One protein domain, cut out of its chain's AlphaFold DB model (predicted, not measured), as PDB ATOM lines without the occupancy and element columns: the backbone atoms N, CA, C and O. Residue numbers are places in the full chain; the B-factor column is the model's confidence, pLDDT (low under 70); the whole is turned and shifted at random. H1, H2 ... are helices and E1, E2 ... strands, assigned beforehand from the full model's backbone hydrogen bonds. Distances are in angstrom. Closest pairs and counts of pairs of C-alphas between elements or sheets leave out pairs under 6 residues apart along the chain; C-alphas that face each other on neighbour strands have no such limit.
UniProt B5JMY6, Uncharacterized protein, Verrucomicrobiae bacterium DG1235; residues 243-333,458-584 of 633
ATOM      1  N   LEU A 243      17.592 -24.997  49.420       86.31
ATOM      2  CA  LEU A 243      17.257 -25.663  48.168       86.31
ATOM      3  C   LEU A 243      16.123 -26.688  48.396       86.31
ATOM      4  O   LEU A 243      15.985 -27.233  49.497       86.31
ATOM      5  N   PRO A 244      15.285 -26.970  47.383       86.12
ATOM      6  CA  PRO A 244      14.164 -27.900  47.516       86.12
ATOM      7  C   PRO A 244      14.648 -29.314  47.873       86.12
ATOM      8  O   PRO A 244      15.557 -29.854  47.244       86.12
ATOM      9  N   GLY A 245      14.054 -29.923  48.905       87.00
ATOM     10  CA  GLY A 245      14.392 -31.276  49.362       87.00
ATOM     11  C   GLY A 245      15.719 -31.412  50.126       87.00
ATOM     12  O   GLY A 245      15.976 -32.467  50.707       87.00
ATOM     13  N   GLU A 246      16.533 -30.356  50.206       88.38
ATOM     14  CA  GLU A 246      17.855 -30.334  50.853       88.38
ATOM     15  C   GLU A 246      17.784 -30.787  52.327       88.38
ATOM     16  O   GLU A 246      18.507 -31.688  52.757       88.38
ATOM     17  N   ALA A 247      16.831 -30.237  53.088       87.38
ATOM     18  CA  ALA A 247      16.614 -30.582  54.495       87.38
ATOM     19  C   ALA A 247      16.036 -31.998  54.702       87.38
ATOM     20  O   ALA A 247      16.251 -32.600  55.756       87.38
ATOM     21  N   TYR A 248      15.321 -32.546  53.711       89.62
ATOM     22  CA  TYR A 248      14.843 -33.932  53.742       89.62
ATOM     23  C   TYR A 248      15.988 -34.921  53.487       89.62
ATOM     24  O   TYR A 248      16.117 -35.922  54.190       89.62
ATOM     25  N   LEU A 249      16.859 -34.611  52.524       90.69
ATOM     26  CA  LEU A 249      18.039 -35.419  52.217       90.69
ATOM     27  C   LEU A 249      19.054 -35.427  53.360       90.69
ATOM     28  O   LEU A 249      19.584 -36.490  53.672       90.69
ATOM     29  N   LEU A 250      19.260 -34.295  54.047       89.94
ATOM     30  CA  LEU A 250      20.023 -34.275  55.299       89.94
ATOM     31  C   LEU A 250      19.374 -35.177  56.363       89.94
ATOM     32  O   LEU A 250      20.070 -35.935  57.035       89.94
ATOM     33  N   GLY A 251      18.044 -35.139  56.485       88.88
ATOM     34  CA  GLY A 251      17.299 -36.038  57.366       88.88
ATOM     35  C   GLY A 251      17.595 -37.511  57.077       88.88
ATOM     36  O   GLY A 251      17.953 -38.258  57.983       88.88
ATOM     37  N   ARG A 252      17.544 -37.923  55.804       89.00
ATOM     38  CA  ARG A 252      17.879 -39.296  55.380       89.00
ATOM     39  C   ARG A 252      19.369 -39.642  55.533       89.00
ATOM     40  O   ARG A 252      19.660 -40.785  55.864       89.00
ATOM     41  N   LEU A 253      20.292 -38.691  55.353       89.69
ATOM     42  CA  LEU A 253      21.734 -38.869  55.609       89.69
ATOM     43  C   LEU A 253      22.018 -39.164  57.092       89.69
ATOM     44  O   LEU A 253      22.869 -39.992  57.405       89.69
ATOM     45  N   LEU A 254      21.307 -38.480  57.995       88.25
ATOM     46  CA  LEU A 254      21.515 -38.510  59.449       88.25
ATOM     47  C   LEU A 254      20.534 -39.430  60.207       88.25
ATOM     48  O   LEU A 254      20.476 -39.365  61.435       88.25
ATOM     49  N   GLU A 255      19.754 -40.241  59.483       85.12
ATOM     50  CA  GLU A 255      18.695 -41.145  59.985       85.12
ATOM     51  C   GLU A 255      17.556 -40.449  60.781       85.12
ATOM     52  O   GLU A 255      16.778 -41.071  61.510       85.12
ATOM     53  N   GLN A 256      17.390 -39.139  60.579       81.06
ATOM     54  CA  GLN A 256      16.373 -38.287  61.201       81.06
ATOM     55  C   GLN A 256      15.042 -38.324  60.438       81.06
ATOM     56  O   GLN A 256      14.799 -37.575  59.491       81.06
ATOM     57  N   ASN A 257      14.153 -39.209  60.890       75.44
ATOM     58  CA  ASN A 257      12.840 -39.473  60.285       75.44
ATOM     59  C   ASN A 257      11.748 -38.416  60.600       75.44
ATOM     60  O   ASN A 257      10.588 -38.592  60.220       75.44
ATOM     61  N   ASP A 258      12.079 -37.332  61.310       80.06
ATOM     62  CA  ASP A 258      11.184 -36.193  61.570       80.06
ATOM     63  C   ASP A 258      11.220 -35.137  60.449       80.06
ATOM     64  O   ASP A 258      10.211 -34.468  60.197       80.06
ATOM     65  N   LYS A 259      12.348 -35.021  59.736       83.69
ATOM     66  CA  LYS A 259      12.488 -34.198  58.527       83.69
ATOM     67  C   LYS A 259      11.671 -34.842  57.391       83.69
ATOM     68  O   LYS A 259      11.863 -36.010  57.060       83.69
ATOM     69  N   LYS A 260      10.750 -34.083  56.788       88.25
ATOM     70  CA  LYS A 260       9.810 -34.523  55.732       88.25
ATOM     71  C   LYS A 260       9.675 -33.450  54.655       88.25
ATOM     72  O   LYS A 260       9.776 -32.269  54.983       88.25
ATOM     73  N   LEU A 261       9.398 -33.857  53.417       89.69
ATOM     74  CA  LEU A 261       9.056 -32.942  52.319       89.69
ATOM     75  C   LEU A 261       7.722 -32.238  52.604       89.69
ATOM     76  O   LEU A 261       6.785 -32.882  53.077       89.69
ATOM     77  N   ALA A 262       7.599 -30.947  52.309       89.56
ATOM     78  CA  ALA A 262       6.336 -30.231  52.424       89.56
ATOM     79  C   ALA A 262       5.477 -30.427  51.165       89.56
ATOM     80  O   ALA A 262       5.894 -30.131  50.044       89.56
ATOM     81  N   LEU A 263       4.249 -30.898  51.378       90.44
ATOM     82  CA  LEU A 263       3.211 -31.018  50.361       90.44
ATOM     83  C   LEU A 263       2.065 -30.072  50.727       90.44
ATOM     84  O   LEU A 263       1.421 -30.245  51.763       90.44
ATOM     85  N   ALA A 264       1.803 -29.080  49.883       90.31
ATOM     86  CA  ALA A 264       0.576 -28.300  49.963       90.31
ATOM     87  C   ALA A 264      -0.535 -28.987  49.163       90.31
ATOM     88  O   ALA A 264      -0.274 -29.553  48.102       90.31
ATOM     89  N   ILE A 265      -1.771 -28.916  49.656       88.69
ATOM     90  CA  ILE A 265      -2.964 -29.358  48.926       88.69
ATOM     91  C   ILE A 265      -3.783 -28.112  48.592       88.69
ATOM     92  O   ILE A 265      -4.098 -27.320  49.479       88.69
ATOM     93  N   GLU A 266      -4.119 -27.955  47.319       88.75
ATOM     94  CA  GLU A 266      -4.914 -26.860  46.776       88.75
ATOM     95  C   GLU A 266      -6.220 -27.437  46.216       88.75
ATOM     96  O   GLU A 266      -6.223 -28.407  45.456       88.75
ATOM     97  N   LEU A 267      -7.346 -26.870  46.642       84.69
ATOM     98  CA  LEU A 267      -8.701 -27.328  46.328       84.69
ATOM     99  C   LEU A 267      -9.526 -26.118  45.866       84.69
ATOM    100  O   LEU A 267      -9.275 -25.006  46.346       84.69
ATOM    101  N   PRO A 268     -10.505 -26.287  44.958       83.38
ATOM    102  CA  PRO A 268     -11.290 -25.170  44.449       83.38
ATOM    103  C   PRO A 268     -12.056 -24.467  45.587       83.38
ATOM    104  O   PRO A 268     -12.520 -25.127  46.516       83.38
ATOM    105  N   PRO A 269     -12.262 -23.137  45.521       78.50
ATOM    106  CA  PRO A 269     -12.829 -22.355  46.629       78.50
ATOM    107  C   PRO A 269     -14.282 -22.718  46.990       78.50
ATOM    108  O   PRO A 269     -14.763 -22.327  48.048       78.50
ATOM    109  N   ASN A 270     -14.964 -23.477  46.124       80.50
ATOM    110  CA  ASN A 270     -16.316 -24.001  46.327       80.50
ATOM    111  C   ASN A 270     -16.332 -25.532  46.565       80.50
ATOM    112  O   ASN A 270     -17.376 -26.164  46.391       80.50
ATOM    113  N   ALA A 271     -15.189 -26.144  46.905       79.38
ATOM    114  CA  ALA A 271     -15.099 -27.568  47.231       79.38
ATOM    115  C   ALA A 271     -15.992 -27.934  48.427       79.38
ATOM    116  O   ALA A 271     -16.174 -27.153  49.361       79.38
ATOM    117  N   ASP A 272     -16.503 -29.165  48.432       82.12
ATOM    118  CA  ASP A 272     -17.226 -29.705  49.585       82.12
ATOM    119  C   ASP A 272     -16.257 -29.810  50.793       82.12
ATOM    120  O   ASP A 272     -15.220 -30.478  50.684       82.12
ATOM    121  N   PRO A 273     -16.541 -29.171  51.951       83.44
ATOM    122  CA  PRO A 273     -15.641 -29.193  53.110       83.44
ATOM    123  C   PRO A 273     -15.427 -30.591  53.711       83.44
ATOM    124  O   PRO A 273     -14.374 -30.871  54.289       83.44
ATOM    125  N   LYS A 274     -16.408 -31.491  53.568       84.81
ATOM    126  CA  LYS A 274     -16.333 -32.873  54.053       84.81
ATOM    127  C   LYS A 274     -15.438 -33.705  53.142       84.81
ATOM    128  O   LYS A 274     -14.547 -34.398  53.633       84.81
ATOM    129  N   LEU A 275     -15.604 -33.558  51.826       83.62
ATOM    130  CA  LEU A 275     -14.712 -34.164  50.834       83.62
ATOM    131  C   LEU A 275     -13.274 -33.638  50.980       83.62
ATOM    132  O   LEU A 275     -12.335 -34.424  51.023       83.62
ATOM    133  N   THR A 276     -13.112 -32.327  51.169       84.00
ATOM    134  CA  THR A 276     -11.833 -31.657  51.466       84.00
ATOM    135  C   THR A 276     -11.125 -32.285  52.672       84.00
ATOM    136  O   THR A 276      -9.953 -32.659  52.586       84.00
ATOM    137  N   SER A 277     -11.840 -32.474  53.789       86.75
ATOM    138  CA  SER A 277     -11.287 -33.116  54.989       86.75
ATOM    139  C   SER A 277     -10.920 -34.587  54.753       86.75
ATOM    140  O   SER A 277      -9.863 -35.039  55.200       86.75
ATOM    141  N   ASN A 278     -11.749 -35.330  54.014       89.44
ATOM    142  CA  ASN A 278     -11.496 -36.734  53.682       89.44
ATOM    143  C   ASN A 278     -10.280 -36.906  52.754       89.44
ATOM    144  O   ASN A 278      -9.464 -37.796  52.995       89.44
ATOM    145  N   ILE A 279     -10.107 -36.033  51.755       88.81
ATOM    146  CA  ILE A 279      -8.938 -35.990  50.862       88.81
ATOM    147  C   ILE A 279      -7.664 -35.721  51.669       88.81
ATOM    148  O   ILE A 279      -6.728 -36.518  51.603       88.81
ATOM    149  N   GLY A 280      -7.648 -34.664  52.492       88.19
ATOM    150  CA  GLY A 280      -6.493 -34.327  53.331       88.19
ATOM    151  C   GLY A 280      -6.079 -35.478  54.253       88.19
ATOM    152  O   GLY A 280      -4.919 -35.888  54.250       88.19
ATOM    153  N   ARG A 281      -7.043 -36.082  54.963       90.50
ATOM    154  CA  ARG A 281      -6.812 -37.257  55.827       90.50
ATOM    155  C   ARG A 281      -6.328 -38.485  55.056       90.50
ATOM    156  O   ARG A 281      -5.472 -39.210  55.555       90.50
ATOM    157  N   SER A 282      -6.854 -38.730  53.856       91.31
ATOM    158  CA  SER A 282      -6.444 -39.869  53.021       91.31
ATOM    159  C   SER A 282      -4.998 -39.716  52.550       91.31
ATOM    160  O   SER A 282      -4.229 -40.676  52.587       91.31
ATOM    161  N   ILE A 283      -4.604 -38.498  52.167       90.94
ATOM    162  CA  ILE A 283      -3.230 -38.178  51.767       90.94
ATOM    163  C   ILE A 283      -2.286 -38.251  52.974       90.94
ATOM    164  O   ILE A 283      -1.231 -38.870  52.867       90.94
ATOM    165  N   GLU A 284      -2.661 -37.706  54.134       90.50
ATOM    166  CA  GLU A 284      -1.856 -37.821  55.359       90.50
ATOM    167  C   GLU A 284      -1.689 -39.285  55.802       90.50
ATOM    168  O   GLU A 284      -0.584 -39.706  56.145       90.50
ATOM    169  N   SER A 285      -2.745 -40.097  55.719       90.44
ATOM    170  CA  SER A 285      -2.692 -41.522  56.059       90.44
ATOM    171  C   SER A 285      -1.796 -42.333  55.112       90.44
ATOM    172  O   SER A 285      -1.075 -43.217  55.575       90.44
ATOM    173  N   ALA A 286      -1.808 -42.030  53.809       88.56
ATOM    174  CA  ALA A 286      -0.999 -42.729  52.810       88.56
ATOM    175  C   ALA A 286       0.465 -42.246  52.764       88.56
ATOM    176  O   ALA A 286       1.385 -43.061  52.686       88.56
ATOM    177  N   TRP A 287       0.691 -40.930  52.836       90.50
ATOM    178  CA  TRP A 287       1.974 -40.284  52.521       90.50
ATOM    179  C   TRP A 287       2.638 -39.570  53.704       90.50
ATOM    180  O   TRP A 287       3.820 -39.226  53.617       90.50
ATOM    181  N   GLY A 288       1.945 -39.416  54.838       87.62
ATOM    182  CA  GLY A 288       2.399 -38.680  56.029       87.62
ATOM    183  C   GLY A 288       3.657 -39.223  56.721       87.62
ATOM    184  O   GLY A 288       4.139 -38.631  57.690       87.62
ATOM    185  N   LYS A 289       4.222 -40.343  56.249       85.00
ATOM    186  CA  LYS A 289       5.567 -40.806  56.632       85.00
ATOM    187  C   LYS A 289       6.675 -40.009  55.940       85.00
ATOM    188  O   LYS A 289       7.624 -39.622  56.610       85.00
ATOM    189  N   ALA A 290       6.548 -39.763  54.637       84.88
ATOM    190  CA  ALA A 290       7.568 -39.094  53.825       84.88
ATOM    191  C   ALA A 290       7.281 -37.597  53.618       84.88
ATOM    192  O   ALA A 290       8.210 -36.790  53.550       84.88
ATOM    193  N   PHE A 291       6.000 -37.229  53.577       89.19
ATOM    194  CA  PHE A 291       5.537 -35.858  53.398       89.19
ATOM    195  C   PHE A 291       4.909 -35.308  54.681       89.19
ATOM    196  O   PHE A 291       4.373 -36.046  55.509       89.19
ATOM    197  N   LYS A 292       4.957 -33.989  54.838       89.69
ATOM    198  CA  LYS A 292       4.195 -33.217  55.816       89.69
ATOM    199  C   LYS A 292       3.226 -32.319  55.054       89.69
ATOM    200  O   LYS A 292       3.655 -31.578  54.174       89.69
ATOM    201  N   LEU A 293       1.948 -32.348  55.425       87.31
ATOM    202  CA  LEU A 293       0.976 -31.403  54.881       87.31
ATOM    203  C   LEU A 293       1.232 -29.993  55.427       87.31
ATOM    204  O   LEU A 293       1.484 -29.814  56.623       87.31
ATOM    205  N   VAL A 294       1.195 -28.998  54.539       86.38
ATOM    206  CA  VAL A 294       1.406 -27.580  54.864       86.38
ATOM    207  C   VAL A 294       0.319 -26.735  54.201       86.38
ATOM    208  O   VAL A 294       0.012 -26.910  53.026       86.38
ATOM    209  N   ASP A 295      -0.259 -25.812  54.966       75.00
ATOM    210  CA  ASP A 295      -1.213 -24.816  54.475       75.00
ATOM    211  C   ASP A 295      -0.483 -23.752  53.632       75.00
ATOM    212  O   ASP A 295       0.481 -23.147  54.104       75.00
ATOM    213  N   GLN A 296      -0.953 -23.491  52.405       64.31
ATOM    214  CA  GLN A 296      -0.409 -22.442  51.530       64.31
ATOM    215  C   GLN A 296      -0.442 -21.044  52.174       64.31
ATOM    216  O   GLN A 296       0.395 -20.197  51.860       64.31
ATOM    217  N   GLN A 297      -1.383 -20.782  53.088       57.50
ATOM    218  CA  GLN A 297      -1.501 -19.493  53.775       57.50
ATOM    219  C   GLN A 297      -0.409 -19.293  54.844       57.50
ATOM    220  O   GLN A 297      -0.120 -18.158  55.243       57.50
ATOM    221  N   ALA A 298       0.260 -20.367  55.279       55.47
ATOM    222  CA  ALA A 298       1.340 -20.323  56.257       55.47
ATOM    223  C   ALA A 298       2.665 -19.853  55.622       55.47
ATOM    224  O   ALA A 298       3.587 -20.639  55.410       55.47
ATOM    225  N   ARG A 299       2.783 -18.533  55.400       43.81
ATOM    226  CA  ARG A 299       3.919 -17.792  54.785       43.81
ATOM    227  C   ARG A 299       5.353 -18.165  55.224       43.81
ATOM    228  O   ARG A 299       6.304 -17.661  54.639       43.81
ATOM    229  N   ALA A 300       5.530 -18.972  56.267       48.44
ATOM    230  CA  ALA A 300       6.822 -19.305  56.859       48.44
ATOM    231  C   ALA A 300       7.643 -20.348  56.076       48.44
ATOM    232  O   ALA A 300       8.850 -20.425  56.298       48.44
ATOM    233  N   LYS A 301       7.030 -21.161  55.198       60.62
ATOM    234  CA  LYS A 301       7.741 -22.121  54.330       60.62
ATOM    235  C   LYS A 301       7.042 -22.272  52.980       60.62
ATOM    236  O   LYS A 301       5.851 -22.564  52.944       60.62
ATOM    237  N   GLN A 302       7.789 -22.127  51.887       73.44
ATOM    238  CA  GLN A 302       7.331 -22.582  50.571       73.44
ATOM    239  C   GLN A 302       7.321 -24.123  50.552       73.44
ATOM    240  O   GLN A 302       8.265 -24.722  51.076       73.44
ATOM    241  N   PRO A 303       6.285 -24.774  50.000       85.88
ATOM    242  CA  PRO A 303       6.248 -26.227  49.875       85.88
ATOM    243  C   PRO A 303       7.103 -26.695  48.688       85.88
ATOM    244  O   PRO A 303       7.109 -26.046  47.643       85.88
ATOM    245  N   GLU A 304       7.782 -27.843  48.797       88.31
ATOM    246  CA  GLU A 304       8.472 -28.437  47.641       88.31
ATOM    247  C   GLU A 304       7.498 -28.902  46.547       88.31
ATOM    248  O   GLU A 304       7.859 -28.900  45.368       88.31
ATOM    249  N   PHE A 305       6.267 -29.269  46.921       90.06
ATOM    250  CA  PHE A 305       5.219 -29.706  45.999       90.06
ATOM    251  C   PHE A 305       3.857 -29.083  46.324       90.06
ATOM    252  O   PHE A 305       3.468 -28.975  47.490       90.06
ATOM    253  N   ILE A 306       3.100 -28.739  45.282       90.88
ATOM    254  CA  ILE A 306       1.696 -28.325  45.360       90.88
ATOM    255  C   ILE A 306       0.853 -29.368  44.627       90.88
ATOM    256  O   ILE A 306       1.126 -29.700  43.477       90.88
ATOM    257  N   LEU A 307      -0.180 -29.877  45.290       90.50
ATOM    258  CA  LEU A 307      -1.146 -30.811  44.730       90.50
ATOM    259  C   LEU A 307      -2.492 -30.113  44.541       90.50
ATOM    260  O   LEU A 307      -3.241 -29.946  45.502       90.50
ATOM    261  N   LYS A 308      -2.806 -29.740  43.303       91.12
ATOM    262  CA  LYS A 308      -4.117 -29.216  42.913       91.12
ATOM    263  C   LYS A 308      -5.065 -30.378  42.652       91.12
ATOM    264  O   LYS A 308      -4.743 -31.274  41.874       91.12
ATOM    265  N   ILE A 309      -6.228 -30.370  43.295       88.12
ATOM    266  CA  ILE A 309      -7.291 -31.362  43.095       88.12
ATOM    267  C   ILE A 309      -8.579 -30.604  42.769       88.12
ATOM    268  O   ILE A 309      -9.192 -30.027  43.663       88.12
ATOM    269  N   ASP A 310      -9.042 -30.646  41.520       86.94
ATOM    270  CA  ASP A 310     -10.342 -30.071  41.131       86.94
ATOM    271  C   ASP A 310     -11.494 -31.046  41.457       86.94
ATOM    272  O   ASP A 310     -12.232 -31.539  40.600       86.94
ATOM    273  N   ALA A 311     -11.603 -31.383  42.746       78.56
ATOM    274  CA  ALA A 311     -12.651 -32.235  43.294       78.56
ATOM    275  C   ALA A 311     -13.974 -31.465  43.372       78.56
ATOM    276  O   ALA A 311     -14.323 -30.858  44.388       78.56
ATOM    277  N   ASN A 312     -14.724 -31.530  42.277       72.62
ATOM    278  CA  ASN A 312     -16.089 -31.034  42.211       72.62
ATOM    279  C   ASN A 312     -17.019 -31.828  43.149       72.62
ATOM    280  O   ASN A 312     -16.727 -32.955  43.560       72.62
ATOM    281  N   ARG A 313     -18.167 -31.231  43.502       75.25
ATOM    282  CA  ARG A 313     -19.183 -31.880  44.344       75.25
ATOM    283  C   ARG A 313     -19.630 -33.202  43.709       75.25
ATOM    284  O   ARG A 313     -19.934 -33.233  42.518       75.25
ATOM    285  N   ILE A 314     -19.712 -34.256  44.527       81.88
ATOM    286  CA  ILE A 314     -20.176 -35.590  44.116       81.88
ATOM    287  C   ILE A 314     -21.521 -35.460  43.395       81.88
ATOM    288  O   ILE A 314     -22.471 -34.891  43.940       81.88
ATOM    289  N   GLN A 315     -21.593 -35.983  42.174       83.50
ATOM    290  CA  GLN A 315     -22.822 -36.027  41.398       83.50
ATOM    291  C   GLN A 315     -23.608 -37.278  41.784       83.50
ATOM    292  O   GLN A 315     -23.059 -38.373  41.873       83.50
ATOM    293  N   SER A 316     -24.905 -37.112  42.023       82.88
ATOM    294  CA  SER A 316     -25.821 -38.196  42.377       82.88
ATOM    295  C   SER A 316     -27.020 -38.152  41.438       82.88
ATOM    296  O   SER A 316     -27.861 -37.256  41.553       82.88
ATOM    297  N   THR A 317     -27.117 -39.108  40.516       83.44
ATOM    298  CA  THR A 317     -28.361 -39.341  39.766       83.44
ATOM    299  C   THR A 317     -29.160 -40.443  40.452       83.44
ATOM    300  O   THR A 317     -28.581 -41.318  41.097       83.44
ATOM    301  N   HIS A 318     -30.489 -40.372  40.371       78.88
ATOM    302  CA  HIS A 318     -31.381 -41.349  40.989       78.88
ATOM    303  C   HIS A 318     -32.492 -41.760  40.026       78.88
ATOM    304  O   HIS A 318     -33.049 -40.925  39.315       78.88
ATOM    305  N   THR A 319     -32.826 -43.045  40.053       79.88
ATOM    306  CA  THR A 319     -33.926 -43.641  39.298       79.88
ATOM    307  C   THR A 319     -34.805 -44.394  40.282       79.88
ATOM    308  O   THR A 319     -34.393 -45.427  40.815       79.88
ATOM    309  N   SER A 320     -36.004 -43.876  40.537       77.81
ATOM    310  CA  SER A 320     -37.059 -44.606  41.236       77.81
ATOM    311  C   SER A 320     -37.862 -45.452  40.252       77.81
ATOM    312  O   SER A 320     -38.111 -45.049  39.114       77.81
ATOM    313  N   SER A 321     -38.311 -46.618  40.704       80.56
ATOM    314  CA  SER A 321     -39.379 -47.373  40.056       80.56
ATOM    315  C   SER A 321     -40.295 -47.986  41.110       80.56
ATOM    316  O   SER A 321     -39.869 -48.267  42.232       80.56
ATOM    317  N   GLU A 322     -41.564 -48.159  40.761       82.44
ATOM    318  CA  GLU A 322     -42.575 -48.752  41.634       82.44
ATOM    319  C   GLU A 322     -43.269 -49.867  40.858       82.44
ATOM    320  O   GLU A 322     -43.642 -49.682  39.697       82.44
ATOM    321  N   LYS A 323     -43.410 -51.032  41.487       82.69
ATOM    322  CA  LYS A 323     -43.985 -52.231  40.888       82.69
ATOM    323  C   LYS A 323     -44.927 -52.884  41.896       82.69
ATOM    324  O   LYS A 323     -44.524 -53.186  43.017       82.69
ATOM    325  N   THR A 324     -46.166 -53.137  41.492       80.50
ATOM    326  CA  THR A 324     -47.065 -54.008  42.258       80.50
ATOM    327  C   THR A 324     -46.596 -55.455  42.128       80.50
ATOM    328  O   THR A 324     -46.269 -55.916  41.031       80.50
ATOM    329  N   VAL A 325     -46.539 -56.163  43.250       77.75
ATOM    330  CA  VAL A 325     -46.157 -57.571  43.335       77.75
ATOM    331  C   VAL A 325     -47.321 -58.337  43.952       77.75
ATOM    332  O   VAL A 325     -47.717 -58.079  45.087       77.75
ATOM    333  N   GLU A 326     -47.870 -59.274  43.182       77.31
ATOM    334  CA  GLU A 326     -48.776 -60.303  43.687       77.31
ATOM    335  C   GLU A 326     -47.963 -61.305  44.515       77.31
ATOM    336  O   GLU A 326     -46.960 -61.842  44.038       77.31
ATOM    337  N   SER A 327     -48.395 -61.563  45.747       74.06
ATOM    338  CA  SER A 327     -47.795 -62.546  46.647       74.06
ATOM    339  C   SER A 327     -48.877 -63.377  47.341       74.06
ATOM    340  O   SER A 327     -50.078 -63.123  47.233       74.06
ATOM    341  N   VAL A 328     -48.457 -64.435  48.029       71.06
ATOM    342  CA  VAL A 328     -49.341 -65.414  48.656       71.06
ATOM    343  C   VAL A 328     -48.814 -65.743  50.041       71.06
ATOM    344  O   VAL A 328     -47.788 -66.409  50.183       71.06
ATOM    345  N   ILE A 329     -49.546 -65.318  51.070       62.62
ATOM    346  CA  ILE A 329     -49.214 -65.650  52.454       62.62
ATOM    347  C   ILE A 329     -49.507 -67.148  52.642       62.62
ATOM    348  O   ILE A 329     -50.613 -67.598  52.307       62.62
ATOM    349  N   PRO A 330     -48.559 -67.949  53.166       55.62
ATOM    350  CA  PRO A 330     -48.856 -69.310  53.590       55.62
ATOM    351  C   PRO A 330     -50.012 -69.305  54.597       55.62
ATOM    352  O   PRO A 330     -50.002 -68.517  55.546       55.62
ATOM    353  N   GLY A 331     -51.008 -70.173  54.393       55.66
ATOM    354  CA  GLY A 331     -52.069 -70.392  55.379       55.66
ATOM    355  C   GLY A 331     -51.468 -70.741  56.743       55.66
ATOM    356  O   GLY A 331     -50.358 -71.276  56.814       55.66
ATOM    357  N   ALA A 332     -52.161 -70.391  57.828       46.28
ATOM    358  CA  ALA A 332     -51.624 -70.569  59.172       46.28
ATOM    359  C   ALA A 332     -51.316 -72.052  59.434       46.28
ATOM    360  O   ALA A 332     -52.224 -72.878  59.496       46.28
ATOM    361  N   ILE A 333     -50.030 -72.380  59.574       51.38
ATOM    362  CA  ILE A 333     -49.597 -73.734  59.904       51.38
ATOM    363  C   ILE A 333     -49.974 -73.985  61.363       51.38
ATOM    364  O   ILE A 333     -49.430 -73.348  62.269       51.38
ATOM    365  N   ASP A 458     -56.140 -72.982  53.779       53.28
ATOM    366  CA  ASP A 458     -55.926 -72.417  52.447       53.28
ATOM    367  C   ASP A 458     -55.054 -71.151  52.422       53.28
ATOM    368  O   ASP A 458     -55.033 -70.314  53.329       53.28
ATOM    369  N   LYS A 459     -54.331 -70.998  51.309       57.97
ATOM    370  CA  LYS A 459     -53.441 -69.863  51.055       57.97
ATOM    371  C   LYS A 459     -54.233 -68.609  50.690       57.97
ATOM    372  O   LYS A 459     -55.100 -68.657  49.820       57.97
ATOM    373  N   THR A 460     -53.865 -67.467  51.269       62.09
ATOM    374  CA  THR A 460     -54.498 -66.173  50.959       62.09
ATOM    375  C   THR A 460     -53.600 -65.327  50.043       62.09
ATOM    376  O   THR A 460     -52.483 -64.976  50.437       62.09
ATOM    377  N   PRO A 461     -54.037 -65.010  48.806       70.31
ATOM    378  CA  PRO A 461     -53.314 -64.097  47.926       70.31
ATOM    379  C   PRO A 461     -53.513 -62.641  48.364       70.31
ATOM    380  O   PRO A 461     -54.579 -62.274  48.864       70.31
ATOM    381  N   TYR A 462     -52.496 -61.808  48.155       73.50
ATOM    382  CA  TYR A 462     -52.541 -60.369  48.414       73.50
ATOM    383  C   TYR A 462     -51.514 -59.616  47.549       73.50
ATOM    384  O   TYR A 462     -50.605 -60.217  46.979       73.50
ATOM    385  N   GLU A 463     -51.649 -58.296  47.448       80.12
ATOM    386  CA  GLU A 463     -50.727 -57.437  46.698       80.12
ATOM    387  C   GLU A 463     -49.936 -56.527  47.645       80.12
ATOM    388  O   GLU A 463     -50.493 -55.972  48.596       80.12
ATOM    389  N   TYR A 464     -48.655 -56.306  47.340       79.31
ATOM    390  CA  TYR A 464     -47.852 -55.237  47.940       79.31
ATOM    391  C   TYR A 464     -47.114 -54.424  46.870       79.31
ATOM    392  O   TYR A 464     -46.983 -54.840  45.719       79.31
ATOM    393  N   VAL A 465     -46.626 -53.236  47.237       80.62
ATOM    394  CA  VAL A 465     -45.849 -52.380  46.329       80.62
ATOM    395  C   VAL A 465     -44.368 -52.495  46.655       80.62
ATOM    396  O   VAL A 465     -43.927 -52.094  47.731       80.62
ATOM    397  N   GLU A 466     -43.590 -53.013  45.712       81.00
ATOM    398  CA  GLU A 466     -42.134 -52.948  45.735       81.00
ATOM    399  C   GLU A 466     -41.689 -51.615  45.119       81.00
ATOM    400  O   GLU A 466     -41.994 -51.306  43.964       81.00
ATOM    401  N   LYS A 467     -40.959 -50.805  45.887       79.88
ATOM    402  CA  LYS A 467     -40.277 -49.609  45.388       79.88
ATOM    403  C   LYS A 467     -38.786 -49.896  45.313       79.88
ATOM    404  O   LYS A 467     -38.180 -50.241  46.326       79.88
ATOM    405  N   SER A 468     -38.193 -49.725  44.136       78.12
ATOM    406  CA  SER A 468     -36.740 -49.765  43.975       78.12
ATOM    407  C   SER A 468     -36.209 -48.367  43.683       78.12
ATOM    408  O   SER A 468     -36.836 -47.566  42.983       78.12
ATOM    409  N   LEU A 469     -35.055 -48.053  44.261       77.62
ATOM    410  CA  LEU A 469     -34.384 -46.776  44.102       77.62
ATOM    411  C   LEU A 469     -32.897 -47.021  43.861       77.62
ATOM    412  O   LEU A 469     -32.152 -47.409  44.762       77.62
ATOM    413  N   SER A 470     -32.480 -46.790  42.622       81.12
ATOM    414  CA  SER A 470     -31.089 -46.904  42.196       81.12
ATOM    415  C   SER A 470     -30.453 -45.526  42.149       81.12
ATOM    416  O   SER A 470     -30.935 -44.652  41.433       81.12
ATOM    417  N   TYR A 471     -29.351 -45.344  42.872       81.19
ATOM    418  CA  TYR A 471     -28.478 -44.185  42.745       81.19
ATOM    419  C   TYR A 471     -27.200 -44.556  41.998       81.19
ATOM    420  O   TYR A 471     -26.610 -45.618  42.221       81.19
ATOM    421  N   ILE A 472     -26.742 -43.631  41.160       87.06
ATOM    422  CA  ILE A 472     -25.393 -43.631  40.605       87.06
ATOM    423  C   ILE A 472     -24.679 -42.426  41.210       87.06
ATOM    424  O   ILE A 472     -25.029 -41.277  40.925       87.06
ATOM    425  N   PHE A 473     -23.696 -42.706  42.063       89.25
ATOM    426  CA  PHE A 473     -22.743 -41.712  42.534       89.25
ATOM    427  C   PHE A 473     -21.590 -41.643  41.538       89.25
ATOM    428  O   PHE A 473     -20.984 -42.668  41.224       89.25
ATOM    429  N   GLU A 474     -21.269 -40.449  41.056       89.12
ATOM    430  CA  GLU A 474     -20.118 -40.204  40.195       89.12
ATOM    431  C   GLU A 474     -19.316 -39.006  40.712       89.12
ATOM    432  O   GLU A 474     -19.867 -37.972  41.093       89.12
ATOM    433  N   SER A 475     -17.991 -39.134  40.713       89.00
ATOM    434  CA  SER A 475     -17.097 -38.000  40.902       89.00
ATOM    435  C   SER A 475     -15.884 -38.101  39.990       89.00
ATOM    436  O   SER A 475     -15.404 -39.189  39.654       89.00
ATOM    437  N   ARG A 476     -15.404 -36.931  39.572       89.44
ATOM    438  CA  ARG A 476     -14.222 -36.758  38.736       89.44
ATOM    439  C   ARG A 476     -13.387 -35.635  39.334       89.44
ATOM    440  O   ARG A 476     -13.910 -34.546  39.554       89.44
ATOM    441  N   ALA A 477     -12.109 -35.904  39.571       89.44
ATOM    442  CA  ALA A 477     -11.125 -34.900  39.948       89.44
ATOM    443  C   ALA A 477      -9.938 -34.974  38.981       89.44
ATOM    444  O   ALA A 477      -9.191 -35.959  39.005       89.44
ATOM    445  N   PRO A 478      -9.737 -33.952  38.135       91.31
ATOM    446  CA  PRO A 478      -8.410 -33.603  37.654       91.31
ATOM    447  C   PRO A 478      -7.482 -33.405  38.858       91.31
ATOM    448  O   PRO A 478      -7.835 -32.702  39.810       91.31
ATOM    449  N   ILE A 479      -6.316 -34.045  38.831       93.06
ATOM    450  CA  ILE A 479      -5.279 -33.891  39.849       93.06
ATOM    451  C   ILE A 479      -3.975 -33.512  39.159       93.06
ATOM    452  O   ILE A 479      -3.467 -34.273  38.333       93.06
ATOM    453  N   THR A 480      -3.419 -32.370  39.551       92.31
ATOM    454  CA  THR A 480      -2.150 -31.853  39.038       92.31
ATOM    455  C   THR A 480      -1.170 -31.693  40.192       92.31
ATOM    456  O   THR A 480      -1.437 -30.989  41.165       92.31
ATOM    457  N   LEU A 481      -0.025 -32.361  40.087       92.31
ATOM    458  CA  LEU A 481       1.119 -32.180  40.971       92.31
ATOM    459  C   LEU A 481       2.105 -31.218  40.300       92.31
ATOM    460  O   LEU A 481       2.568 -31.486  39.194       92.31
ATOM    461  N   GLU A 482       2.432 -30.130  40.989       91.56
ATOM    462  CA  GLU A 482       3.393 -29.102  40.581       91.56
ATOM    463  C   GLU A 482       4.531 -28.995  41.608       91.56
ATOM    464  O   GLU A 482       4.356 -29.332  42.782       91.56
ATOM    465  N   SER A 483       5.686 -28.458  41.203       88.81
ATOM    466  CA  SER A 483       6.717 -27.991  42.138       88.81
ATOM    467  C   SER A 483       7.034 -26.511  41.906       88.81
ATOM    468  O   SER A 483       7.448 -26.157  40.799       88.81
ATOM    469  N   PRO A 484       6.953 -25.644  42.936       83.94
ATOM    470  CA  PRO A 484       7.380 -24.244  42.836       83.94
ATOM    471  C   PRO A 484       8.853 -24.055  42.439       83.94
ATOM    472  O   PRO A 484       9.235 -22.967  42.020       83.94
ATOM    473  N   ALA A 485       9.684 -25.097  42.564       77.62
ATOM    474  CA  ALA A 485      11.089 -25.066  42.166       77.62
ATOM    475  C   ALA A 485      11.329 -25.354  40.670       77.62
ATOM    476  O   ALA A 485      12.442 -25.143  40.189       77.62
ATOM    477  N   SER A 486      10.337 -25.862  39.927       78.06
ATOM    478  CA  SER A 486      10.454 -26.067  38.477       78.06
ATOM    479  C   SER A 486       9.086 -26.252  37.814       78.06
ATOM    480  O   SER A 486       8.440 -27.288  37.966       78.06
ATOM    481  N   GLU A 487       8.698 -25.283  36.980       71.00
ATOM    482  CA  GLU A 487       7.466 -25.288  36.165       71.00
ATOM    483  C   GLU A 487       7.338 -26.525  35.254       71.00
ATOM    484  O   GLU A 487       6.244 -26.902  34.843       71.00
ATOM    485  N   LYS A 488       8.459 -27.189  34.940       70.69
ATOM    486  CA  LYS A 488       8.507 -28.410  34.116       70.69
ATOM    487  C   LYS A 488       8.143 -29.679  34.892       70.69
ATOM    488  O   LYS A 488       8.059 -30.754  34.303       70.69
ATOM    489  N   VAL A 489       7.944 -29.577  36.205       76.94
ATOM    490  CA  VAL A 489       7.507 -30.669  37.084       76.94
ATOM    491  C   VAL A 489       5.999 -30.551  37.298       76.94
ATOM    492  O   VAL A 489       5.517 -30.500  38.423       76.94
ATOM    493  N   ALA A 490       5.267 -30.484  36.187       82.50
ATOM    494  CA  ALA A 490       3.821 -30.635  36.143       82.50
ATOM    495  C   ALA A 490       3.497 -32.091  35.777       82.50
ATOM    496  O   ALA A 490       3.930 -32.593  34.737       82.50
ATOM    497  N   ALA A 491       2.758 -32.782  36.639       88.06
ATOM    498  CA  ALA A 491       2.262 -34.129  36.394       88.06
ATOM    499  C   ALA A 491       0.745 -34.158  36.594       88.06
ATOM    500  O   ALA A 491       0.255 -33.847  37.676       88.06
ATOM    501  N   GLU A 492       0.013 -34.563  35.559       91.81
ATOM    502  CA  GLU A 492      -1.451 -34.602  35.559       91.81
ATOM    503  C   GLU A 492      -1.981 -36.040  35.611       91.81
ATOM    504  O   GLU A 492      -1.369 -36.983  35.088       91.81
ATOM    505  N   SER A 493      -3.147 -36.213  36.228       92.75
ATOM    506  CA  SER A 493      -3.982 -37.410  36.120       92.75
ATOM    507  C   SER A 493      -5.457 -37.056  36.319       92.75
ATOM    508  O   SER A 493      -5.791 -35.972  36.795       92.75
ATOM    509  N   LEU A 494      -6.353 -37.976  35.964       90.94
ATOM    510  CA  LEU A 494      -7.797 -37.813  36.132       90.94
ATOM    511  C   LEU A 494      -8.342 -38.985  36.944       90.94
ATOM    512  O   LEU A 494      -8.480 -40.095  36.430       90.94
ATOM    513  N   VAL A 495      -8.686 -38.733  38.206       90.62
ATOM    514  CA  VAL A 495      -9.366 -39.727  39.039       90.62
ATOM    515  C   VAL A 495     -10.850 -39.678  38.711       90.62
ATOM    516  O   VAL A 495     -11.509 -38.665  38.939       90.62
ATOM    517  N   THR A 496     -11.378 -40.779  38.185       89.94
ATOM    518  CA  THR A 496     -12.821 -40.998  38.024       89.94
ATOM    519  C   THR A 496     -13.255 -42.127  38.945       89.94
ATOM    520  O   THR A 496     -12.544 -43.122  39.096       89.94
ATOM    521  N   PHE A 497     -14.402 -41.965  39.597       90.44
ATOM    522  CA  PHE A 497     -14.992 -42.992  40.444       90.44
ATOM    523  C   PHE A 497     -16.508 -42.972  40.277       90.44
ATOM    524  O   PHE A 497     -17.134 -41.912  40.330       90.44
ATOM    525  N   THR A 498     -17.086 -44.151  40.066       90.06
ATOM    526  CA  THR A 498     -18.522 -44.338  39.850       90.06
ATOM    527  C   THR A 498     -18.976 -45.532  40.671       90.06
ATOM    528  O   THR A 498     -18.357 -46.595  40.609       90.06
ATOM    529  N   GLN A 499     -20.050 -45.371  41.440       88.69
ATOM    530  CA  GLN A 499     -20.608 -46.435  42.262       88.69
ATOM    531  C   GLN A 499     -22.125 -46.469  42.125       88.69
ATOM    532  O   GLN A 499     -22.820 -45.501  42.437       88.69
ATOM    533  N   ASN A 500     -22.627 -47.626  41.709       87.56
ATOM    534  CA  ASN A 500     -24.051 -47.891  41.607       87.56
ATOM    535  C   ASN A 500     -24.511 -48.541  42.918       87.56
ATOM    536  O   ASN A 500     -23.929 -49.534  43.358       87.56
ATOM    537  N   ARG A 501     -25.555 -47.993  43.539       84.00
ATOM    538  CA  ARG A 501     -26.209 -48.561  44.724       84.00
ATOM    539  C   ARG A 501     -27.703 -48.657  44.447       84.00
ATOM    540  O   ARG A 501     -28.312 -47.664  44.064       84.00
ATOM    541  N   ALA A 502     -28.276 -49.836  44.636       81.94
ATOM    542  CA  ALA A 502     -29.712 -50.058  44.536       81.94
ATOM    543  C   ALA A 502     -30.260 -50.411  45.917       81.94
ATOM    544  O   ALA A 502     -29.659 -51.217  46.628       81.94
ATOM    545  N   TRP A 503     -31.391 -49.810  46.270       81.81
ATOM    546  CA  TRP A 503     -32.139 -50.122  47.479       81.81
ATOM    547  C   TRP A 503     -33.579 -50.484  47.134       81.81
ATOM    548  O   TRP A 503     -34.226 -49.829  46.318       81.81
ATOM    549  N   THR A 504     -34.077 -51.510  47.804       79.12
ATOM    550  CA  THR A 504     -35.461 -51.976  47.798       79.12
ATOM    551  C   THR A 504     -36.208 -51.444  49.019       79.12
ATOM    552  O   THR A 504     -35.621 -51.189  50.078       79.12
ATOM    553  N   LYS A 505     -37.522 -51.272  48.870       80.50
ATOM    554  CA  LYS A 505     -38.470 -51.108  49.970       80.50
ATOM    555  C   LYS A 505     -39.843 -51.631  49.585       80.50
ATOM    556  O   LYS A 505     -40.472 -51.097  48.673       80.50
ATOM    557  N   THR A 506     -40.329 -52.627  50.314       79.44
ATOM    558  CA  THR A 506     -41.723 -53.057  50.208       79.44
ATOM    559  C   THR A 506     -42.627 -52.142  51.040       79.44
ATOM    560  O   THR A 506     -42.230 -51.599  52.073       79.44
ATOM    561  N   LEU A 507     -43.851 -51.909  50.565       78.00
ATOM    562  CA  LEU A 507     -44.908 -51.192  51.278       78.00
ATOM    563  C   LEU A 507     -46.210 -51.987  51.158       78.00
ATOM    564  O   LEU A 507     -46.617 -52.352  50.056       78.00
ATOM    565  N   GLY A 508     -46.867 -52.240  52.291       72.44
ATOM    566  CA  GLY A 508     -48.075 -53.073  52.354       72.44
ATOM    567  C   GLY A 508     -47.812 -54.583  52.422       72.44
ATOM    568  O   GLY A 508     -48.766 -55.342  52.549       72.44
ATOM    569  N   ALA A 509     -46.547 -55.014  52.387       75.75
ATOM    570  CA  ALA A 509     -46.171 -56.407  52.609       75.75
ATOM    571  C   ALA A 509     -46.612 -56.904  53.998       75.75
ATOM    572  O   ALA A 509     -46.619 -56.151  54.977       75.75
ATOM    573  N   ASN A 510     -46.976 -58.182  54.086       71.81
ATOM    574  CA  ASN A 510     -47.344 -58.813  55.345       71.81
ATOM    575  C   ASN A 510     -46.072 -59.184  56.137       71.81
ATOM    576  O   ASN A 510     -45.203 -59.838  55.566       71.81
ATOM    577  N   PRO A 511     -45.966 -58.888  57.450       71.50
ATOM    578  CA  PRO A 511     -44.808 -59.272  58.274       71.50
ATOM    579  C   PRO A 511     -44.526 -60.783  58.395       71.50
ATOM    580  O   PRO A 511     -43.579 -61.172  59.073       71.50
ATOM    581  N   ARG A 512     -45.365 -61.646  57.806       67.88
ATOM    582  CA  ARG A 512     -45.183 -63.105  57.718       67.88
ATOM    583  C   ARG A 512     -44.862 -63.606  56.305       67.88
ATOM    584  O   ARG A 512     -44.813 -64.815  56.104       67.88
ATOM    585  N   ASP A 513     -44.697 -62.719  55.326       69.19
ATOM    586  CA  ASP A 513     -44.369 -63.096  53.951       69.19
ATOM    587  C   ASP A 513     -42.844 -63.242  53.775       69.19
ATOM    588  O   ASP A 513     -42.136 -62.235  53.790       69.19
ATOM    589  N   PRO A 514     -42.308 -64.463  53.575       66.44
ATOM    590  CA  PRO A 514     -40.869 -64.681  53.427       66.44
ATOM    591  C   PRO A 514     -40.315 -64.214  52.070       66.44
ATOM    592  O   PRO A 514     -39.111 -64.318  51.843       66.44
ATOM    593  N   THR A 515     -41.166 -63.745  51.151       69.56
ATOM    594  CA  THR A 515     -40.755 -63.200  49.847       69.56
ATOM    595  C   THR A 515     -40.601 -61.676  49.855       69.56
ATOM    596  O   THR A 515     -39.975 -61.119  48.951       69.56
ATOM    597  N   ALA A 516     -41.116 -61.001  50.888       68.75
ATOM    598  CA  ALA A 516     -41.032 -59.558  51.035       68.75
ATOM    599  C   ALA A 516     -39.770 -59.139  51.811       68.75
ATOM    600  O   ALA A 516     -39.658 -59.341  53.016       68.75
ATOM    601  N   ASP A 517     -38.834 -58.490  51.118       68.00
ATOM    602  CA  ASP A 517     -37.723 -57.772  51.749       68.00
ATOM    603  C   ASP A 517     -38.258 -56.565  52.546       68.00
ATOM    604  O   ASP A 517     -38.939 -55.702  51.982       68.00
ATOM    605  N   GLU A 518     -37.932 -56.472  53.843       62.25
ATOM    606  CA  GLU A 518     -38.254 -55.304  54.686       62.25
ATOM    607  C   GLU A 518     -37.704 -53.997  54.084       62.25
ATOM    608  O   GLU A 518     -38.293 -52.921  54.237       62.25
ATOM    609  N   GLY A 519     -36.606 -54.106  53.333       62.62
ATOM    610  CA  GLY A 519     -36.038 -53.042  52.530       62.62
ATOM    611  C   GLY A 519     -35.032 -52.189  53.288       62.62
ATOM    612  O   GLY A 519     -35.312 -51.583  54.321       62.62
ATOM    613  N   THR A 520     -33.841 -52.057  52.714       64.19
ATOM    614  CA  THR A 520     -32.738 -51.292  53.312       64.19
ATOM    615  C   THR A 520     -32.806 -49.783  53.028       64.19
ATOM    616  O   THR A 520     -31.934 -49.029  53.473       64.19
ATOM    617  N   TYR A 521     -33.830 -49.300  52.310       66.12
ATOM    618  CA  TYR A 521     -33.948 -47.883  51.957       66.12
ATOM    619  C   TYR A 521     -34.323 -46.969  53.140       66.12
ATOM    620  O   TYR A 521     -35.427 -47.019  53.696       66.12
ATOM    621  N   SER A 522     -33.420 -46.034  53.431       71.38
ATOM    622  CA  SER A 522     -33.627 -44.893  54.323       71.38
ATOM    623  C   SER A 522     -32.767 -43.703  53.881       71.38
ATOM    624  O   SER A 522     -31.732 -43.876  53.234       71.38
ATOM    625  N   GLU A 523     -33.157 -42.483  54.260       74.88
ATOM    626  CA  GLU A 523     -32.353 -41.274  54.008       74.88
ATOM    627  C   GLU A 523     -30.980 -41.349  54.709       74.88
ATOM    628  O   GLU A 523     -29.965 -40.901  54.176       74.88
ATOM    629  N   SER A 524     -30.917 -41.998  55.874       78.12
ATOM    630  CA  SER A 524     -29.670 -42.331  56.567       78.12
ATOM    631  C   SER A 524     -28.803 -43.324  55.784       78.12
ATOM    632  O   SER A 524     -27.591 -43.126  55.730       78.12
ATOM    633  N   ALA A 525     -29.380 -44.339  55.127       76.12
ATOM    634  CA  ALA A 525     -28.628 -45.240  54.246       76.12
ATOM    635  C   ALA A 525     -28.083 -44.521  52.999       76.12
ATOM    636  O   ALA A 525     -26.928 -44.742  52.633       76.12
ATOM    637  N   TYR A 526     -28.858 -43.612  52.394       82.69
ATOM    638  CA  TYR A 526     -28.379 -42.767  51.293       82.69
ATOM    639  C   TYR A 526     -27.199 -41.882  51.725       82.69
ATOM    640  O   TYR A 526     -26.138 -41.915  51.102       82.69
ATOM    641  N   ASN A 527     -27.349 -41.138  52.828       84.12
ATOM    642  CA  ASN A 527     -26.294 -40.262  53.343       84.12
ATOM    643  C   ASN A 527     -25.047 -41.057  53.782       84.12
ATOM    644  O   ASN A 527     -23.924 -40.622  53.539       84.12
ATOM    645  N   SER A 528     -25.225 -42.250  54.358       85.00
ATOM    646  CA  SER A 528     -24.118 -43.153  54.698       85.00
ATOM    647  C   SER A 528     -23.383 -43.665  53.454       85.00
ATOM    648  O   SER A 528     -22.153 -43.701  53.450       85.00
ATOM    649  N   ALA A 529     -24.095 -44.003  52.376       85.38
ATOM    650  CA  ALA A 529     -23.471 -44.419  51.121       85.38
ATOM    651  C   ALA A 529     -22.736 -43.269  50.416       85.38
ATOM    652  O   ALA A 529     -21.645 -43.486  49.894       85.38
ATOM    653  N   LEU A 530     -23.281 -42.049  50.454       86.94
ATOM    654  CA  LEU A 530     -22.611 -40.842  49.961       86.94
ATOM    655  C   LEU A 530     -21.312 -40.556  50.743       86.94
ATOM    656  O   LEU A 530     -20.291 -40.210  50.146       86.94
ATOM    657  N   ASP A 531     -21.325 -40.762  52.062       87.50
ATOM    658  CA  ASP A 531     -20.146 -40.630  52.925       87.50
ATOM    659  C   ASP A 531     -19.076 -41.690  52.628       87.50
ATOM    660  O   ASP A 531     -17.894 -41.356  52.509       87.50
ATOM    661  N   ILE A 532     -19.483 -42.955  52.467       89.44
ATOM    662  CA  ILE A 532     -18.599 -44.062  52.074       89.44
ATOM    663  C   ILE A 532     -17.982 -43.779  50.700       89.44
ATOM    664  O   ILE A 532     -16.763 -43.838  50.564       89.44
ATOM    665  N   PHE A 533     -18.788 -43.378  49.714       90.81
ATOM    666  CA  PHE A 533     -18.313 -42.996  48.385       90.81
ATOM    667  C   PHE A 533     -17.296 -41.845  48.449       90.81
ATOM    668  O   PHE A 533     -16.252 -41.896  47.797       90.81
ATOM    669  N   GLY A 534     -17.553 -40.826  49.277       89.12
ATOM    670  CA  GLY A 534     -16.633 -39.709  49.501       89.12
ATOM    671  C   GLY A 534     -15.300 -40.125  50.135       89.12
ATOM    672  O   GLY A 534     -14.259 -39.575  49.772       89.12
ATOM    673  N   LEU A 535     -15.298 -41.108  51.042       91.12
ATOM    674  CA  LEU A 535     -14.084 -41.706  51.618       91.12
ATOM    675  C   LEU A 535     -13.331 -42.583  50.605       91.12
ATOM    676  O   LEU A 535     -12.111 -42.469  50.484       91.12
ATOM    677  N   GLU A 536     -14.040 -43.420  49.846       91.75
ATOM    678  CA  GLU A 536     -13.459 -44.267  48.798       91.75
ATOM    679  C   GLU A 536     -12.795 -43.410  47.711       91.75
ATOM    680  O   GLU A 536     -11.607 -43.585  47.430       91.75
ATOM    681  N   PHE A 537     -13.504 -42.409  47.179       91.69
ATOM    682  CA  PHE A 537     -12.970 -41.443  46.215       91.69
ATOM    683  C   PHE A 537     -11.743 -40.695  46.761       91.69
ATOM    684  O   PHE A 537     -10.725 -40.600  46.075       91.69
ATOM    685  N   SER A 538     -11.775 -40.258  48.025       91.00
ATOM    686  CA  SER A 538     -10.611 -39.642  48.687       91.00
ATOM    687  C   SER A 538      -9.404 -40.582  48.763       91.00
ATOM    688  O   SER A 538      -8.269 -40.153  48.544       91.00
ATOM    689  N   SER A 539      -9.635 -41.876  49.012       91.19
ATOM    690  CA  SER A 539      -8.589 -42.902  48.986       91.19
ATOM    691  C   SER A 539      -8.036 -43.117  47.573       91.19
ATOM    692  O   SER A 539      -6.828 -43.277  47.409       91.19
ATOM    693  N   HIS A 540      -8.880 -43.057  46.537       90.88
ATOM    694  CA  HIS A 540      -8.436 -43.098  45.141       90.88
ATOM    695  C   HIS A 540      -7.557 -41.886  44.778       90.88
ATOM    696  O   HIS A 540      -6.466 -42.086  44.244       90.88
ATOM    697  N   CYS A 541      -7.936 -40.662  45.164       90.12
ATOM    698  CA  CYS A 541      -7.091 -39.468  45.010       90.12
ATOM    699  C   CYS A 541      -5.735 -39.614  45.728       90.12
ATOM    700  O   CYS A 541      -4.686 -39.316  45.156       90.12
ATOM    701  N   ALA A 542      -5.733 -40.138  46.959       90.69
ATOM    702  CA  ALA A 542      -4.508 -40.367  47.727       90.69
ATOM    703  C   ALA A 542      -3.612 -41.489  47.163       90.69
ATOM    704  O   ALA A 542      -2.403 -41.471  47.391       90.69
ATOM    705  N   ARG A 543      -4.168 -42.453  46.416       90.44
ATOM    706  CA  ARG A 543      -3.393 -43.482  45.694       90.44
ATOM    707  C   ARG A 543      -2.768 -42.931  44.414       90.44
ATOM    708  O   ARG A 543      -1.599 -43.210  44.155       90.44
ATOM    709  N   GLU A 544      -3.510 -42.131  43.647       92.25
ATOM    710  CA  GLU A 544      -3.044 -41.597  42.356       92.25
ATOM    711  C   GLU A 544      -1.817 -40.681  42.500       92.25
ATOM    712  O   GLU A 544      -0.975 -40.626  41.603       92.25
ATOM    713  N   LEU A 545      -1.626 -40.068  43.675       90.38
ATOM    714  CA  LEU A 545      -0.378 -39.395  44.053       90.38
ATOM    715  C   LEU A 545       0.890 -40.217  43.768       90.38
ATOM    716  O   LEU A 545       1.889 -39.643  43.352       90.38
ATOM    717  N   GLY A 546       0.871 -41.545  43.932       89.50
ATOM    718  CA  GLY A 546       2.037 -42.387  43.630       89.50
ATOM    719  C   GLY A 546       2.401 -42.394  42.140       89.50
ATOM    720  O   GLY A 546       3.575 -42.321  41.784       89.50
ATOM    721  N   SER A 547       1.388 -42.403  41.269       90.88
ATOM    722  CA  SER A 547       1.529 -42.256  39.812       90.88
ATOM    723  C   SER A 547       2.051 -40.858  39.454       90.88
ATOM    724  O   SER A 547       2.979 -40.727  38.655       90.88
ATOM    725  N   LEU A 548       1.537 -39.813  40.111       92.62
ATOM    726  CA  LEU A 548       2.001 -38.433  39.927       92.62
ATOM    727  C   LEU A 548       3.452 -38.222  40.383       92.62
ATOM    728  O   LEU A 548       4.217 -37.571  39.674       92.62
ATOM    729  N   PHE A 549       3.861 -38.807  41.509       92.00
ATOM    730  CA  PHE A 549       5.239 -38.729  41.992       92.00
ATOM    731  C   PHE A 549       6.223 -39.443  41.057       92.00
ATOM    732  O   PHE A 549       7.277 -38.883  40.765       92.00
ATOM    733  N   GLU A 550       5.896 -40.621  40.517       90.94
ATOM    734  CA  GLU A 550       6.776 -41.298  39.550       90.94
ATOM    735  C   GLU A 550       6.833 -40.566  38.189       90.94
ATOM    736  O   GLU A 550       7.905 -40.493  37.580       90.94
ATOM    737  N   LYS A 551       5.741 -39.918  37.746       90.75
ATOM    738  CA  LYS A 551       5.764 -38.975  36.607       90.75
ATOM    739  C   LYS A 551       6.696 -37.786  36.888       90.75
ATOM    740  O   LYS A 551       7.612 -37.535  36.109       90.75
ATOM    741  N   ALA A 552       6.521 -37.095  38.017       90.50
ATOM    742  CA  ALA A 552       7.328 -35.933  38.411       90.50
ATOM    743  C   ALA A 552       8.824 -36.269  38.553       90.50
ATOM    744  O   ALA A 552       9.685 -35.545  38.051       90.50
ATOM    745  N   LYS A 553       9.134 -37.415  39.169       89.75
ATOM    746  CA  LYS A 553      10.474 -38.010  39.267       89.75
ATOM    747  C   LYS A 553      11.081 -38.284  37.891       89.75
ATOM    748  O   LYS A 553      12.250 -37.971  37.690       89.75
ATOM    749  N   THR A 554      10.298 -38.789  36.935       88.75
ATOM    750  CA  THR A 554      10.746 -38.990  35.545       88.75
ATOM    751  C   THR A 554      11.071 -37.655  34.866       88.75
ATOM    752  O   THR A 554      12.143 -37.519  34.277       88.75
ATOM    753  N   SER A 555      10.213 -36.634  35.003       87.69
ATOM    754  CA  SER A 555      10.472 -35.287  34.465       87.69
ATOM    755  C   SER A 555      11.745 -34.665  35.048       87.69
ATOM    756  O   SER A 555      12.568 -34.137  34.296       87.69
ATOM    757  N   LEU A 556      11.943 -34.769  36.366       87.50
ATOM    758  CA  LEU A 556      13.151 -34.307  37.056       87.50
ATOM    759  C   LEU A 556      14.407 -35.078  36.612       87.50
ATOM    760  O   LEU A 556      15.451 -34.471  36.388       87.50
ATOM    761  N   GLN A 557      14.308 -36.396  36.396       84.44
ATOM    762  CA  GLN A 557      15.432 -37.229  35.949       84.44
ATOM    763  C   GLN A 557      15.976 -36.830  34.566       84.44
ATOM    764  O   GLN A 557      17.097 -37.202  34.230       84.44
ATOM    765  N   THR A 558      15.238 -36.058  33.761       76.88
ATOM    766  CA  THR A 558      15.745 -35.535  32.475       76.88
ATOM    767  C   THR A 558      16.589 -34.259  32.605       76.88
ATOM    768  O   THR A 558      17.163 -33.815  31.614       76.88
ATOM    769  N   GLN A 559      16.698 -33.666  33.803       69.31
ATOM    770  CA  GLN A 559      17.233 -32.309  34.016       69.31
ATOM    771  C   GLN A 559      18.462 -32.291  34.955       69.31
ATOM    772  O   GLN A 559      18.710 -31.331  35.677       69.31
ATOM    773  N   GLN A 560      19.271 -33.356  34.896       66.62
ATOM    774  CA  GLN A 560      20.381 -33.712  35.810       66.62
ATOM    775  C   GLN A 560      21.560 -32.716  35.889       66.62
ATOM    776  O   GLN A 560      22.549 -32.995  36.559       66.62
ATOM    777  N   ASN A 561      21.490 -31.581  35.191       72.88
ATOM    778  CA  ASN A 561      22.537 -30.556  35.177       72.88
ATOM    779  C   ASN A 561      22.238 -29.386  36.134       72.88
ATOM    780  O   ASN A 561      23.082 -28.507  36.287       72.88
ATOM    781  N   ASP A 562      21.051 -29.350  36.750       85.31
ATOM    782  CA  ASP A 562      20.659 -28.335  37.731       85.31
ATOM    783  C   ASP A 562      20.658 -28.920  39.153       85.31
ATOM    784  O   ASP A 562      20.045 -29.961  39.415       85.31
ATOM    785  N   LEU A 563      21.358 -28.265  40.088       87.12
ATOM    786  CA  LEU A 563      21.534 -28.766  41.455       87.12
ATOM    787  C   LEU A 563      20.209 -28.787  42.255       87.12
ATOM    788  O   LEU A 563      19.889 -29.848  42.795       87.12
ATOM    789  N   PRO A 564      19.400 -27.705  42.310       88.56
ATOM    790  CA  PRO A 564      18.060 -27.729  42.903       88.56
ATOM    791  C   PRO A 564      17.177 -28.874  42.393       88.56
ATOM    792  O   PRO A 564      16.596 -29.603  43.195       88.56
ATOM    793  N   GLN A 565      17.101 -29.084  41.075       88.81
ATOM    794  CA  GLN A 565      16.287 -30.160  40.496       88.81
ATOM    795  C   GLN A 565      16.852 -31.555  40.793       88.81
ATOM    796  O   GLN A 565      16.084 -32.480  41.061       88.81
ATOM    797  N   THR A 566      18.178 -31.710  40.831       90.06
ATOM    798  CA  THR A 566      18.834 -32.972  41.213       90.06
ATOM    799  C   THR A 566      18.580 -33.319  42.684       90.06
ATOM    800  O   THR A 566      18.286 -34.472  43.007       90.06
ATOM    801  N   LEU A 567      18.607 -32.331  43.585       90.81
ATOM    802  CA  LEU A 567      18.250 -32.522  44.994       90.81
ATOM    803  C   LEU A 567      16.761 -32.840  45.165       90.81
ATOM    804  O   LEU A 567      16.423 -33.777  45.887       90.81
ATOM    805  N   LEU A 568      15.868 -32.161  44.444       91.00
ATOM    806  CA  LEU A 568      14.439 -32.478  44.481       91.00
ATOM    807  C   LEU A 568      14.139 -33.887  43.931       91.00
ATOM    808  O   LEU A 568      13.339 -34.615  44.522       91.00
ATOM    809  N   TYR A 569      14.821 -34.310  42.860       91.31
ATOM    810  CA  TYR A 569      14.760 -35.683  42.341       91.31
ATOM    811  C   TYR A 569      15.200 -36.702  43.391       91.31
ATOM    812  O   TYR A 569      14.474 -37.658  43.662       91.31
ATOM    813  N   LEU A 570      16.370 -36.501  44.004       90.94
ATOM    814  CA  LEU A 570      16.900 -37.404  45.024       90.94
ATOM    815  C   LEU A 570      15.991 -37.467  46.255       90.94
ATOM    816  O   LEU A 570      15.748 -38.557  46.776       90.94
ATOM    817  N   ALA A 571      15.450 -36.329  46.692       91.44
ATOM    818  CA  ALA A 571      14.526 -36.257  47.813       91.44
ATOM    819  C   ALA A 571      13.232 -37.028  47.514       91.44
ATOM    820  O   ALA A 571      12.822 -37.876  48.307       91.44
ATOM    821  N   LEU A 572      12.634 -36.815  46.337       90.81
ATOM    822  CA  LEU A 572      11.432 -37.528  45.898       90.81
ATOM    823  C   LEU A 572      11.685 -39.035  45.698       90.81
ATOM    824  O   LEU A 572      10.855 -39.868  46.067       90.81
ATOM    825  N   LYS A 573      12.852 -39.406  45.161       90.75
ATOM    826  CA  LYS A 573      13.290 -40.799  45.002       90.75
ATOM    827  C   LYS A 573      13.453 -41.484  46.359       90.75
ATOM    828  O   LYS A 573      12.959 -42.597  46.523       90.75
ATOM    829  N   ALA A 574      14.076 -40.830  47.340       89.12
ATOM    830  CA  ALA A 574      14.199 -41.351  48.701       89.12
ATOM    831  C   ALA A 574      12.830 -41.467  49.404       89.12
ATOM    832  O   ALA A 574      12.562 -42.485  50.043       89.12
ATOM    833  N   ALA A 575      11.943 -40.484  49.206       88.44
ATOM    834  CA  ALA A 575      10.585 -40.453  49.753       88.44
ATOM    835  C   ALA A 575       9.672 -41.570  49.215       88.44
ATOM    836  O   ALA A 575       8.917 -42.163  49.983       88.44
ATOM    837  N   THR A 576       9.742 -41.874  47.916       85.94
ATOM    838  CA  THR A 576       8.922 -42.920  47.268       85.94
ATOM    839  C   THR A 576       9.533 -44.317  47.363       85.94
ATOM    840  O   THR A 576       8.807 -45.293  47.528       85.94
ATOM    841  N   SER A 577      10.864 -44.433  47.278       79.19
ATOM    842  CA  SER A 577      11.553 -45.731  47.166       79.19
ATOM    843  C   SER A 577      12.000 -46.314  48.513       79.19
ATOM    844  O   SER A 577      12.442 -47.458  48.550       79.19
ATOM    845  N   GLY A 578      11.945 -45.537  49.604       65.12
ATOM    846  CA  GLY A 578      12.315 -45.990  50.953       65.12
ATOM    847  C   GLY A 578      13.784 -46.399  51.120       65.12
ATOM    848  O   GLY A 578      14.097 -47.161  52.025       65.12
ATOM    849  N   SER A 579      14.680 -45.944  50.235       60.25
ATOM    850  CA  SER A 579      16.068 -46.421  50.178       60.25
ATOM    851  C   SER A 579      16.929 -45.903  51.334       60.25
ATOM    852  O   SER A 579      16.962 -44.699  51.607       60.25
ATOM    853  N   ASP A 580      17.687 -46.805  51.959       60.06
ATOM    854  CA  ASP A 580      18.652 -46.509  53.031       60.06
ATOM    855  C   ASP A 580      20.061 -46.165  52.504       60.06
ATOM    856  O   ASP A 580      20.982 -45.914  53.275       60.06
ATOM    857  N   GLN A 581      20.243 -46.096  51.178       67.00
ATOM    858  CA  GLN A 581      21.538 -45.846  50.516       67.00
ATOM    859  C   GLN A 581      22.208 -44.506  50.882       67.00
ATOM    860  O   GLN A 581      23.390 -44.323  50.604       67.00
ATOM    861  N   LEU A 582      21.475 -43.575  51.500       81.94
ATOM    862  CA  LEU A 582      22.004 -42.285  51.948       81.94
ATOM    863  C   LEU A 582      22.666 -42.328  53.333       81.94
ATOM    864  O   LEU A 582      23.310 -41.347  53.687       81.94
ATOM    865  N   ALA A 583      22.544 -43.417  54.102       84.00
ATOM    866  CA  ALA A 583      23.042 -43.479  55.478       84.00
ATOM    867  C   ALA A 583      24.545 -43.141  55.592       84.00
ATOM    868  O   ALA A 583      25.386 -43.581  54.793       84.00
ATOM    869  N   ILE A 584      24.882 -42.331  56.596       86.94
ATOM    870  CA  ILE A 584      26.247 -41.877  56.874       86.94
ATOM    871  C   ILE A 584      27.035 -42.916  57.688       86.94
ATOM    872  O   ILE A 584      26.531 -43.486  58.654       86.94
TER     873      ILE A 584
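What this domain is: This is residues 243 to 333 and 458 to 584 of the 633 residues of an uncharacterized protein of Verrucomicrobiae bacterium DG1235 (UniProt B5JMY6). A long twisted ribbon of three strands, E4, E5 and E6, runs out from a small head and makes the length, and the long helix H3 lies along it from the head, with the sheet curled round the helix. In the head, E1, E2 and E3 continue the sheet beside the end of E5, H2 and H4 pack on it, and H1 packs on H4. The printed part has 218 residues, with four named helices and six named strands, which follow each other along the chain as H1, E1, H2, E2, E3, E4, E5, E6, H3 and H4, and its class is mixed, helices and strands; in the branched sheet E1 is a parallel neighbour of both E2 and E3, and E5 has three antiparallel neighbours, E3, E4 and E6. The whole is only just extended, close to loose, with a radius of gyration of the C-alphas of 25.8 A and spans of 89 by 34 by 30 A.

How they stand to each other: H1, residues 246 to 253, only grazes the sheet. E1, residues 261 to 266, H2, residues 273 to 287, and E2, residues 291 to 294, form a strand-helix-strand unit, two parallel neighbour strands with a helix between, its crossover right-handed; N 292 and O 261 are within hydrogen-bond range at 2.8 A. H2 lies over E1 at a height over the sheet of 9.1 A. E3, residues 305 to 309, is parallel to E1 on the side other than E2, with N 266 and O 307 2.8 A apart. E5, residues 460 to 483, has three antiparallel neighbours: E3 and E4, residues 315 to 329, on one side, and E6, residues 486 to 507, on the other. N 308 and O 480 at 2.8 A, N 319 and O 470 at 2.8 A, and N 475 and O 497 at 2.9 A are within hydrogen-bond range. E5 and E6 form a hairpin. H3, residues 523 to 557, is on the sheet; its closest C-alphas to E6 are Ala 552 and Val 489, 5.4 A. Its residues 534 to 543 alone touch H2, at a steep tilt of 47 degrees, closest C-alphas Ser 538 and Ile 279, 4.6 A. Its residues 546 to 557 alone touch H4, residues 563 to 577, closest C-alphas Leu 556 and Tyr 569, 5.7 A. H4 touches H1, closest C-alphas Ala 571 and Leu 249, 5.7 A. Every O i to N i+4 pair is within hydrogen-bond range in H1, H2 and H4, and 29 of 31 in H3.

Where its parts are: H1 begins at C-alpha 246 (17.855, -30.334, 50.853). E4 is 41.2 A long and bends by 61 degrees at residue 326; E5 is 72.7 A, from C-alpha 460 (-54.498, -66.173, 50.959); E6 is 62.1 A and bends by 58 degrees at residue 489. H3 is 51.2 A long, and H4 ends at C-alpha 577 (11.553, -45.731, 47.166).

The domain as a whole: The C-alphas farthest apart, Asp 458 and Asn 561, are 90.6 A apart. Residues 334 to 457 are not printed; C-alphas 333 and 458 are 9.9 A apart across the cut. The link E6 to H3, residues 508 to 522, is long. Mean pLDDT of the printed part is 81.9; 30 residues are under 70, among them 296 to 301 and 512 to 521.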